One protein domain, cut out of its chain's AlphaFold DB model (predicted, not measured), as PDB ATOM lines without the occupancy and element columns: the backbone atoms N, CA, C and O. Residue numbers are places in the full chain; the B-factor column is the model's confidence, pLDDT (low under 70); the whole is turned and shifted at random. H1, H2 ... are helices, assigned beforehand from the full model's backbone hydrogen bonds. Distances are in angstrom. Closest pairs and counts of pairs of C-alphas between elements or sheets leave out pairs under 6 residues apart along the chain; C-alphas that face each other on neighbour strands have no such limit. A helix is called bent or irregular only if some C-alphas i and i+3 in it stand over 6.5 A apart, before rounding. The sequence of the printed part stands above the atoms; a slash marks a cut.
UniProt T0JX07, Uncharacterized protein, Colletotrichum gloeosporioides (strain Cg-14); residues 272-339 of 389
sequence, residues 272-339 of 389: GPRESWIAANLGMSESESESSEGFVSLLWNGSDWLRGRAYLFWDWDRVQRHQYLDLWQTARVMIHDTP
ATOM      1  N   GLY A 272      27.872   1.855  57.281       91.62
ATOM      2  CA  GLY A 272      27.476   0.881  56.272       91.62
ATOM      3  C   GLY A 272      28.510   0.769  55.162       91.62
ATOM      4  O   GLY A 272      29.278  -0.186  55.203       91.62
ATOM      5  N   PRO A 273      28.628   1.754  54.253       89.12
ATOM      6  CA  PRO A 273      29.545   1.705  53.111       89.12
ATOM      7  C   PRO A 273      30.998   1.421  53.478       89.12
ATOM      8  O   PRO A 273      31.661   0.637  52.800       89.12
ATOM      9  N   ARG A 274      31.496   2.033  54.555       87.88
ATOM     10  CA  ARG A 274      32.886   1.882  54.988       87.88
ATOM     11  C   ARG A 274      33.175   0.452  55.436       87.88
ATOM     12  O   ARG A 274      34.092  -0.180  54.921       87.88
ATOM     13  N   GLU A 275      32.400  -0.065  56.383       89.44
ATOM     14  CA  GLU A 275      32.600  -1.410  56.941       89.44
ATOM     15  C   GLU A 275      32.356  -2.492  55.894       89.44
ATOM     16  O   GLU A 275      33.107  -3.458  55.767       89.44
ATOM     17  N   SER A 276      31.339  -2.264  55.077       89.88
ATOM     18  CA  SER A 276      31.071  -2.974  53.849       89.88
ATOM     19  C   SER A 276      32.311  -3.074  52.951       89.88
ATOM     20  O   SER A 276      32.778  -4.172  52.633       89.88
ATOM     21  N   TRP A 277      32.879  -1.939  52.552       87.56
ATOM     22  CA  TRP A 277      34.050  -1.915  51.683       87.56
ATOM     23  C   TRP A 277      35.245  -2.639  52.316       87.56
ATOM     24  O   TRP A 277      35.903  -3.435  51.647       87.56
ATOM     25  N   ILE A 278      35.483  -2.428  53.615       82.62
ATOM     26  CA  ILE A 278      36.546  -3.100  54.376       82.62
ATOM     27  C   ILE A 278      36.343  -4.620  54.368       82.62
ATOM     28  O   ILE A 278      37.302  -5.359  54.151       82.62
ATOM     29  N   ALA A 279      35.123  -5.112  54.585       85.12
ATOM     30  CA  ALA A 279      34.846  -6.546  54.605       85.12
ATOM     31  C   ALA A 279      35.034  -7.202  53.230       85.12
ATOM     32  O   ALA A 279      35.603  -8.292  53.152       85.12
ATOM     33  N   ALA A 280      34.606  -6.533  52.154       81.50
ATOM     34  CA  ALA A 280      34.772  -7.035  50.791       81.50
ATOM     35  C   ALA A 280      36.234  -7.015  50.319       81.50
ATOM     36  O   ALA A 280      36.678  -7.971  49.687       81.50
ATOM     37  N   ASN A 281      36.985  -5.955  50.638       76.06
ATOM     38  CA  ASN A 281      38.291  -5.695  50.020       76.06
ATOM     39  C   ASN A 281      39.489  -5.968  50.945       76.06
ATOM     40  O   ASN A 281      40.559  -6.340  50.474       76.06
ATOM     41  N   LEU A 282      39.330  -5.817  52.265       72.44
ATOM     42  CA  LEU A 282      40.412  -5.952  53.254       72.44
ATOM     43  C   LEU A 282      40.234  -7.139  54.212       72.44
ATOM     44  O   LEU A 282      41.036  -7.309  55.130       72.44
ATOM     45  N   GLY A 283      39.186  -7.948  54.055       64.31
ATOM     46  CA  GLY A 283      38.989  -9.197  54.803       64.31
ATOM     47  C   GLY A 283      39.857 -10.362  54.303       64.31
ATOM     48  O   GLY A 283      39.530 -11.521  54.544       64.31
ATOM     49  N   MET A 284      40.908 -10.098  53.521       58.97
ATOM     50  CA  MET A 284      41.797 -11.121  52.965       58.97
ATOM     51  C   MET A 284      42.832 -11.540  54.015       58.97
ATOM     52  O   MET A 284      43.488 -10.693  54.614       58.97
ATOM     53  N   SER A 285      42.948 -12.848  54.251       54.78
ATOM     54  CA  SER A 285      43.981 -13.421  55.118       54.78
ATOM     55  C   SER A 285      45.365 -13.132  54.530       54.78
ATOM     56  O   SER A 285      45.575 -13.350  53.336       54.78
ATOM     57  N   GLU A 286      46.314 -12.715  55.376       57.00
ATOM     58  CA  GLU A 286      47.735 -12.483  55.040       57.00
ATOM     59  C   GLU A 286      48.388 -13.673  54.308       57.00
ATOM     60  O   GLU A 286      49.397 -13.522  53.629       57.00
ATOM     61  N   SER A 287      47.802 -14.869  54.413       53.81
ATOM     62  CA  SER A 287      48.292 -16.093  53.778       53.81
ATOM     63  C   SER A 287      48.043 -16.194  52.266       53.81
ATOM     64  O   SER A 287      48.617 -17.075  51.635       53.81
ATOM     65  N   GLU A 288      47.174 -15.363  51.681       53.81
ATOM     66  CA  GLU A 288      46.849 -15.395  50.238       53.81
ATOM     67  C   GLU A 288      47.339 -14.141  49.484       53.81
ATOM     68  O   GLU A 288      47.227 -14.065  48.262       53.81
ATOM     69  N   SER A 289      47.914 -13.161  50.191       49.88
ATOM     70  CA  SER A 289      48.291 -11.844  49.658       49.88
ATOM     71  C   SER A 289      49.709 -11.761  49.081       49.88
ATOM     72  O   SER A 289      50.215 -10.660  48.879       49.88
ATOM     73  N   GLU A 290      50.380 -12.886  48.809       49.19
ATOM     74  CA  GLU A 290      51.744 -12.858  48.247       49.19
ATOM     75  C   GLU A 290      51.801 -12.309  46.808       49.19
ATOM     76  O   GLU A 290      52.881 -11.981  46.323       49.19
ATOM     77  N   SER A 291      50.655 -12.132  46.139       53.25
ATOM     78  CA  SER A 291      50.574 -11.347  44.904       53.25
ATOM     79  C   SER A 291      49.837 -10.032  45.162       53.25
ATOM     80  O   SER A 291      48.644 -10.008  45.469       53.25
ATOM     81  N   SER A 292      50.550  -8.914  45.001       51.47
ATOM     82  CA  SER A 292      49.988  -7.555  44.971       51.47
ATOM     83  C   SER A 292      48.896  -7.380  43.899       51.47
ATOM     84  O   SER A 292      48.114  -6.435  43.960       51.47
ATOM     85  N   GLU A 293      48.781  -8.330  42.966       51.16
ATOM     86  CA  GLU A 293      47.738  -8.413  41.939       51.16
ATOM     87  C   GLU A 293      46.323  -8.644  42.510       51.16
ATOM     88  O   GLU A 293      45.331  -8.277  41.877       51.16
ATOM     89  N   GLY A 294      46.193  -9.207  43.721       47.31
ATOM     90  CA  GLY A 294      44.890  -9.532  44.318       47.31
ATOM     91  C   GLY A 294      44.029  -8.313  44.668       47.31
ATOM     92  O   GLY A 294      42.805  -8.374  44.553       47.31
ATOM     93  N   PHE A 295      44.649  -7.194  45.053       48.38
ATOM     94  CA  PHE A 295      43.923  -5.983  45.451       48.38
ATOM     95  C   PHE A 295      43.341  -5.234  44.241       48.38
ATOM     96  O   PHE A 295      42.191  -4.802  44.269       48.38
ATOM     97  N   VAL A 296      44.094  -5.176  43.139       49.16
ATOM     98  CA  VAL A 296      43.648  -4.580  41.866       49.16
ATOM     99  C   VAL A 296      42.571  -5.454  41.196       49.16
ATOM    100  O   VAL A 296      41.589  -4.942  40.658       49.16
ATOM    101  N   SER A 297      42.678  -6.785  41.309       47.19
ATOM    102  CA  SER A 297      41.707  -7.741  40.743       47.19
ATOM    103  C   SER A 297      40.301  -7.654  41.368       47.19
ATOM    104  O   SER A 297      39.292  -7.824  40.667       47.19
ATOM    105  N   LEU A 298      40.211  -7.337  42.667       51.00
ATOM    106  CA  LEU A 298      38.937  -7.190  43.385       51.00
ATOM    107  C   LEU A 298      38.131  -5.982  42.900       51.00
ATOM    108  O   LEU A 298      36.912  -6.086  42.800       51.00
ATOM    109  N   LEU A 299      38.780  -4.881  42.523       54.75
ATOM    110  CA  LEU A 299      38.088  -3.711  41.977       54.75
ATOM    111  C   LEU A 299      37.725  -3.883  40.496       54.75
ATOM    112  O   LEU A 299      36.806  -3.225  40.023       54.75
ATOM    113  N   TRP A 300      38.384  -4.759  39.738       57.47
ATOM    114  CA  TRP A 300      38.148  -4.796  38.290       57.47
ATOM    115  C   TRP A 300      37.192  -5.872  37.813       57.47
ATOM    116  O   TRP A 300      36.324  -5.592  36.997       57.47
ATOM    117  N   ASN A 301      37.369  -7.104  38.284       54.84
ATOM    118  CA  ASN A 301      36.679  -8.243  37.679       54.84
ATOM    119  C   ASN A 301      35.978  -9.109  38.727       54.84
ATOM    120  O   ASN A 301      34.971  -9.740  38.421       54.84
ATOM    121  N   GLY A 302      36.491  -9.168  39.961       60.91
ATOM    122  CA  GLY A 302      35.969 -10.068  40.998       60.91
ATOM    123  C   GLY A 302      34.711  -9.578  41.717       60.91
ATOM    124  O   GLY A 302      34.008 -10.392  42.316       60.91
ATOM    125  N   SER A 303      34.418  -8.274  41.664       70.81
ATOM    126  CA  SER A 303      33.358  -7.648  42.473       70.81
ATOM    127  C   SER A 303      32.147  -7.170  41.680       70.81
ATOM    128  O   SER A 303      31.252  -6.569  42.267       70.81
ATOM    129  N   ASP A 304      32.045  -7.454  40.380       74.94
ATOM    130  CA  ASP A 304      30.866  -7.059  39.590       74.94
ATOM    131  C   ASP A 304      29.566  -7.580  40.213       74.94
ATOM    132  O   ASP A 304      28.565  -6.869  40.303       74.94
ATOM    133  N   TRP A 305      29.600  -8.786  40.784       78.12
ATOM    134  CA  TRP A 305      28.460  -9.348  41.502       78.12
ATOM    135  C   TRP A 305      28.128  -8.591  42.809       78.12
ATOM    136  O   TRP A 305      26.957  -8.533  43.193       78.12
ATOM    137  N   LEU A 306      29.118  -7.996  43.494       81.88
ATOM    138  CA  LEU A 306      28.909  -7.124  44.662       81.88
ATOM    139  C   LEU A 306      28.288  -5.794  44.234       81.88
ATOM    140  O   LEU A 306      27.307  -5.344  44.835       81.88
ATOM    141  N   ARG A 307      28.811  -5.196  43.159       83.06
ATOM    142  CA  ARG A 307      28.276  -3.963  42.560       83.06
ATOM    143  C   ARG A 307      26.841  -4.150  42.095       83.06
ATOM    144  O   ARG A 307      25.987  -3.326  42.410       83.06
ATOM    145  N   GLY A 308      26.538  -5.285  41.468       76.94
ATOM    146  CA  GLY A 308      25.184  -5.681  41.081       76.94
ATOM    147  C   GLY A 308      24.212  -5.830  42.260       76.94
ATOM    148  O   GLY A 308      23.000  -5.771  42.068       76.94
ATOM    149  N   ARG A 309      24.715  -5.976  43.493       81.38
ATOM    150  CA  ARG A 309      23.913  -5.982  44.731       81.38
ATOM    151  C   ARG A 309      23.874  -4.628  45.434       81.38
ATOM    152  O   ARG A 309      23.259  -4.525  46.494       81.38
ATOM    153  N   ALA A 310      24.501  -3.604  44.854       83.75
ATOM    154  CA  ALA A 310      24.632  -2.274  45.435       83.75
ATOM    155  C   ALA A 310      25.165  -2.343  46.874       83.75
ATOM    156  O   ALA A 310      24.661  -1.668  47.764       83.75
ATOM    157  N   TYR A 311      26.154  -3.211  47.102       85.38
ATOM    158  CA  TYR A 311      26.620  -3.583  48.433       85.38
ATOM    159  C   TYR A 311      27.017  -2.347  49.273       85.38
ATOM    160  O   TYR A 311      26.562  -2.191  50.402       85.38
ATOM    161  N   LEU A 312      27.723  -1.379  48.681       88.50
ATOM    162  CA  LEU A 312      28.095  -0.111  49.329       88.50
ATOM    163  C   LEU A 312      26.965   0.897  49.512       88.50
ATOM    164  O   LEU A 312      27.202   1.979  50.043       88.50
ATOM    165  N   PHE A 313      25.757   0.592  49.046       85.81
ATOM    166  CA  PHE A 313      24.605   1.469  49.225       85.81
ATOM    167  C   PHE A 313      23.794   1.121  50.471       85.81
ATOM    168  O   PHE A 313      22.790   1.774  50.745       85.81
ATOM    169  N   TRP A 314      24.212   0.114  51.231       86.50
ATOM    170  CA  TRP A 314      23.470  -0.349  52.392       86.50
ATOM    171  C   TRP A 314      23.892   0.435  53.625       86.50
ATOM    172  O   TRP A 314      25.075   0.717  53.810       86.50
ATOM    173  N   ASP A 315      22.910   0.796  54.443       90.00
ATOM    174  CA  ASP A 315      23.177   1.431  55.721       90.00
ATOM    175  C   ASP A 315      23.649   0.411  56.759       90.00
ATOM    176  O   ASP A 315      23.484  -0.808  56.618       90.00
ATOM    177  N   TRP A 316      24.266   0.915  57.819       92.75
ATOM    178  CA  TRP A 316      24.860   0.082  58.851       92.75
ATOM    179  C   TRP A 316      23.837  -0.832  59.524       92.75
ATOM    180  O   TRP A 316      24.106  -2.011  59.752       92.75
ATOM    181  N   ASP A 317      22.638  -0.320  59.789       92.12
ATOM    182  CA  ASP A 317      21.550  -1.093  60.385       92.12
ATOM    183  C   ASP A 317      21.162  -2.295  59.506       92.12
ATOM    184  O   ASP A 317      21.064  -3.422  60.001       92.12
ATOM    185  N   ARG A 318      21.027  -2.111  58.187       89.31
ATOM    186  CA  ARG A 318      20.787  -3.211  57.245       89.31
ATOM    187  C   ARG A 318      21.964  -4.178  57.184       89.31
ATOM    188  O   ARG A 318      21.740  -5.392  57.192       89.31
ATOM    189  N   VAL A 319      23.196  -3.669  57.148       91.50
ATOM    190  CA  VAL A 319      24.418  -4.490  57.169       91.50
ATOM    191  C   VAL A 319      24.447  -5.404  58.393       91.50
ATOM    192  O   VAL A 319      24.668  -6.611  58.247       91.50
ATOM    193  N   GLN A 320      24.139  -4.870  59.574       93.62
ATOM    194  CA  GLN A 320      24.087  -5.628  60.822       93.62
ATOM    195  C   GLN A 320      22.920  -6.616  60.858       93.62
ATOM    196  O   GLN A 320      23.119  -7.797  61.149       93.62
ATOM    197  N   ARG A 321      21.703  -6.158  60.537       91.94
ATOM    198  CA  ARG A 321      20.477  -6.971  60.596       91.94
ATOM    199  C   ARG A 321      20.585  -8.246  59.767       91.94
ATOM    200  O   ARG A 321      20.049  -9.278  60.165       91.94
ATOM    201  N   HIS A 322      21.252  -8.170  58.621       90.69
ATOM    202  CA  HIS A 322      21.361  -9.277  57.675       90.69
ATOM    203  C   HIS A 322      22.738  -9.946  57.656       90.69
ATOM    204  O   HIS A 322      22.961 -10.810  56.810       90.69
ATOM    205  N   GLN A 323      23.639  -9.576  58.576       90.94
ATOM    206  CA  GLN A 323      24.985 -10.157  58.695       90.94
ATOM    207  C   GLN A 323      25.749 -10.126  57.367       90.94
ATOM    208  O   GLN A 323      26.400 -11.085  56.951       90.94
ATOM    209  N   TYR A 324      25.634  -9.005  56.659       89.25
ATOM    210  CA  TYR A 324      26.145  -8.913  55.304       89.25
ATOM    211  C   TYR A 324      27.674  -8.941  55.246       89.25
ATOM    212  O   TYR A 324      28.215  -9.489  54.295       89.25
ATOM    213  N   LEU A 325      28.382  -8.481  56.279       89.00
ATOM    214  CA  LEU A 325      29.849  -8.539  56.305       89.00
ATOM    215  C   LEU A 325      30.387  -9.972  56.131       89.00
ATOM    216  O   LEU A 325      31.327 -10.180  55.363       89.00
ATOM    217  N   ASP A 326      29.746 -10.967  56.751       85.31
ATOM    218  CA  ASP A 326      30.138 -12.380  56.636       85.31
ATOM    219  C   ASP A 326      29.881 -12.921  55.222       85.31
ATOM    220  O   ASP A 326      30.681 -13.675  54.656       85.31
ATOM    221  N   LEU A 327      28.771 -12.501  54.605       83.69
ATOM    222  CA  LEU A 327      28.445 -12.862  53.226       83.69
ATOM    223  C   LEU A 327      29.528 -12.370  52.260       83.69
ATOM    224  O   LEU A 327      29.864 -13.056  51.300       83.69
ATOM    225  N   TRP A 328      30.079 -11.185  52.495       81.50
ATOM    226  CA  TRP A 328      30.998 -10.557  51.549       81.50
ATOM    227  C   TRP A 328      32.386 -11.172  51.631       81.50
ATOM    228  O   TRP A 328      33.031 -11.382  50.608       81.50
ATOM    229  N   GLN A 329      32.791 -11.561  52.838       75.31
ATOM    230  CA  GLN A 329      34.011 -12.329  53.063       75.31
ATOM    231  C   GLN A 329      33.955 -13.707  52.382       75.31
ATOM    232  O   GLN A 329      34.972 -14.193  51.889       75.31
ATOM    233  N   THR A 330      32.773 -14.330  52.322       71.12
ATOM    234  CA  THR A 330      32.597 -15.715  51.847       71.12
ATOM    235  C   THR A 330      32.241 -15.846  50.365       71.12
ATOM    236  O   THR A 330      32.455 -16.900  49.769       71.12
ATOM    237  N   ALA A 331      31.728 -14.800  49.725       66.94
ATOM    238  CA  ALA A 331      31.156 -14.881  48.381       66.94
ATOM    239  C   ALA A 331      32.170 -14.810  47.216       66.94
ATOM    240  O   ALA A 331      31.791 -14.613  46.063       66.94
ATOM    241  N   ARG A 332      33.450 -15.089  47.489       62.09
ATOM    242  CA  ARG A 332      34.588 -15.046  46.545       62.09
ATOM    243  C   ARG A 332      34.521 -16.026  45.359       62.09
ATOM    244  O   ARG A 332      35.430 -16.050  44.541       62.09
ATOM    245  N   VAL A 333      33.476 -16.849  45.259       56.59
ATOM    246  CA  VAL A 333      33.392 -17.974  44.304       56.59
ATOM    247  C   VAL A 333      32.389 -17.719  43.168       56.59
ATOM    248  O   VAL A 333      32.239 -18.547  42.269       56.59
ATOM    249  N   MET A 334      31.687 -16.584  43.159       53.34
ATOM    250  CA  MET A 334      30.670 -16.341  42.133       53.34
ATOM    251  C   MET A 334      31.264 -15.726  40.861       53.34
ATOM    252  O   MET A 334      31.445 -14.523  40.756       53.34
ATOM    253  N   ILE A 335      31.579 -16.645  39.942       53.81
ATOM    254  CA  ILE A 335      31.531 -16.592  38.471       53.81
ATOM    255  C   ILE A 335      31.550 -15.178  37.874       53.81
ATOM    256  O   ILE A 335      30.556 -14.459  37.911       53.81
ATOM    257  N   HIS A 336      32.665 -14.850  37.222       55.81
ATOM    258  CA  HIS A 336      32.718 -13.777  36.240       55.81
ATOM    259  C   HIS A 336      31.725 -14.065  35.109       55.81
ATOM    260  O   HIS A 336      31.791 -15.134  34.494       55.81
ATOM    261  N   ASP A 337      30.891 -13.085  34.764       58.91
ATOM    262  CA  ASP A 337      30.176 -13.047  33.485       58.91
ATOM    263  C   ASP A 337      31.164 -12.704  32.357       58.91
ATOM    264  O   ASP A 337      30.976 -11.772  31.575       58.91
ATOM    265  N   THR A 338      32.272 -13.447  32.265       66.56
ATOM    266  CA  THR A 338      33.132 -13.368  31.092       66.56
ATOM    267  C   THR A 338      32.269 -13.787  29.909       66.56
ATOM    268  O   THR A 338      31.687 -14.880  29.957       66.56
ATOM    269  N   PRO A 339      32.164 -12.967  28.845       69.88
ATOM    270  CA  PRO A 339      31.409 -13.354  27.670       69.88
ATOM    271  C   PRO A 339      31.858 -14.745  27.239       69.88
ATOM    272  O   PRO A 339      33.060 -15.007  27.121       69.88
TER     273      PRO A 339
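AT A GLANCE: This is residues 272 to 339 of the 389 residues of an uncharacterized protein of Colletotrichum gloeosporioides (strain Cg-14) (UniProt T0JX07). Two short helices, H1 and H5, lie side by side and run the same way, with H4 set crosswise at the end where H1 begins. H2 comes near the other end of H1, and residues 285 to 293, of which 293 belongs to H2 and the others to the long link from H1 to H2, stand free and stick out; residues 331 to 339 make a tail after H5. The printed part has 68 residues with five named helices, H1 to H5 in that order, and no named strand: the class is all helix. It is compact, with a radius of gyration of the C-alphas of 12.2 A, and flat, spanning 34 by 32 by 16 A.

HOW THE PARTS SIT: H1, residues 272 to 281, touches H5, residues 324 to 330, at a shallow tilt of 6 degrees; their closest C-alphas, those of Ala 280 and Trp 328, are 5.2 A apart. H1 also touches H4, residues 316 to 321, only just about perpendicular at 73 degrees, with the closest C-alphas, Gly 272 and Trp 316, 3.8 A apart. H2, residues 293 to 302, is close to H1 but not clearly touching, the closest C-alphas, Asn 281 and Leu 298, being 6.8 A apart. H3, residues 304 to 307, and H2 meet only through their link. Every O i to N i+4 pair is within hydrogen-bond range in H1, H4 and H5, against 4 of 6 in H2; H3 is too short for such a pair.

IN THESE COORDINATES: H1 begins at C-alpha 272 (27.476, 0.881, 56.272) and is 14.1 A long. H2, 11.9 A long, is irregular, but only just: C-alphas 299 and 302 are 6.8 A apart. H5 ends at C-alpha 330 (32.597, -15.715, 51.847).

THE WHOLE: The C-alphas farthest apart, Asp 317 and Pro 339, are 36.3 A apart. The printed part has no cut, and the link from H1 to H2 is long. Mean pLDDT of the printed part is 72.4, and residues 283 to 302 and 331 to 339 are under 70.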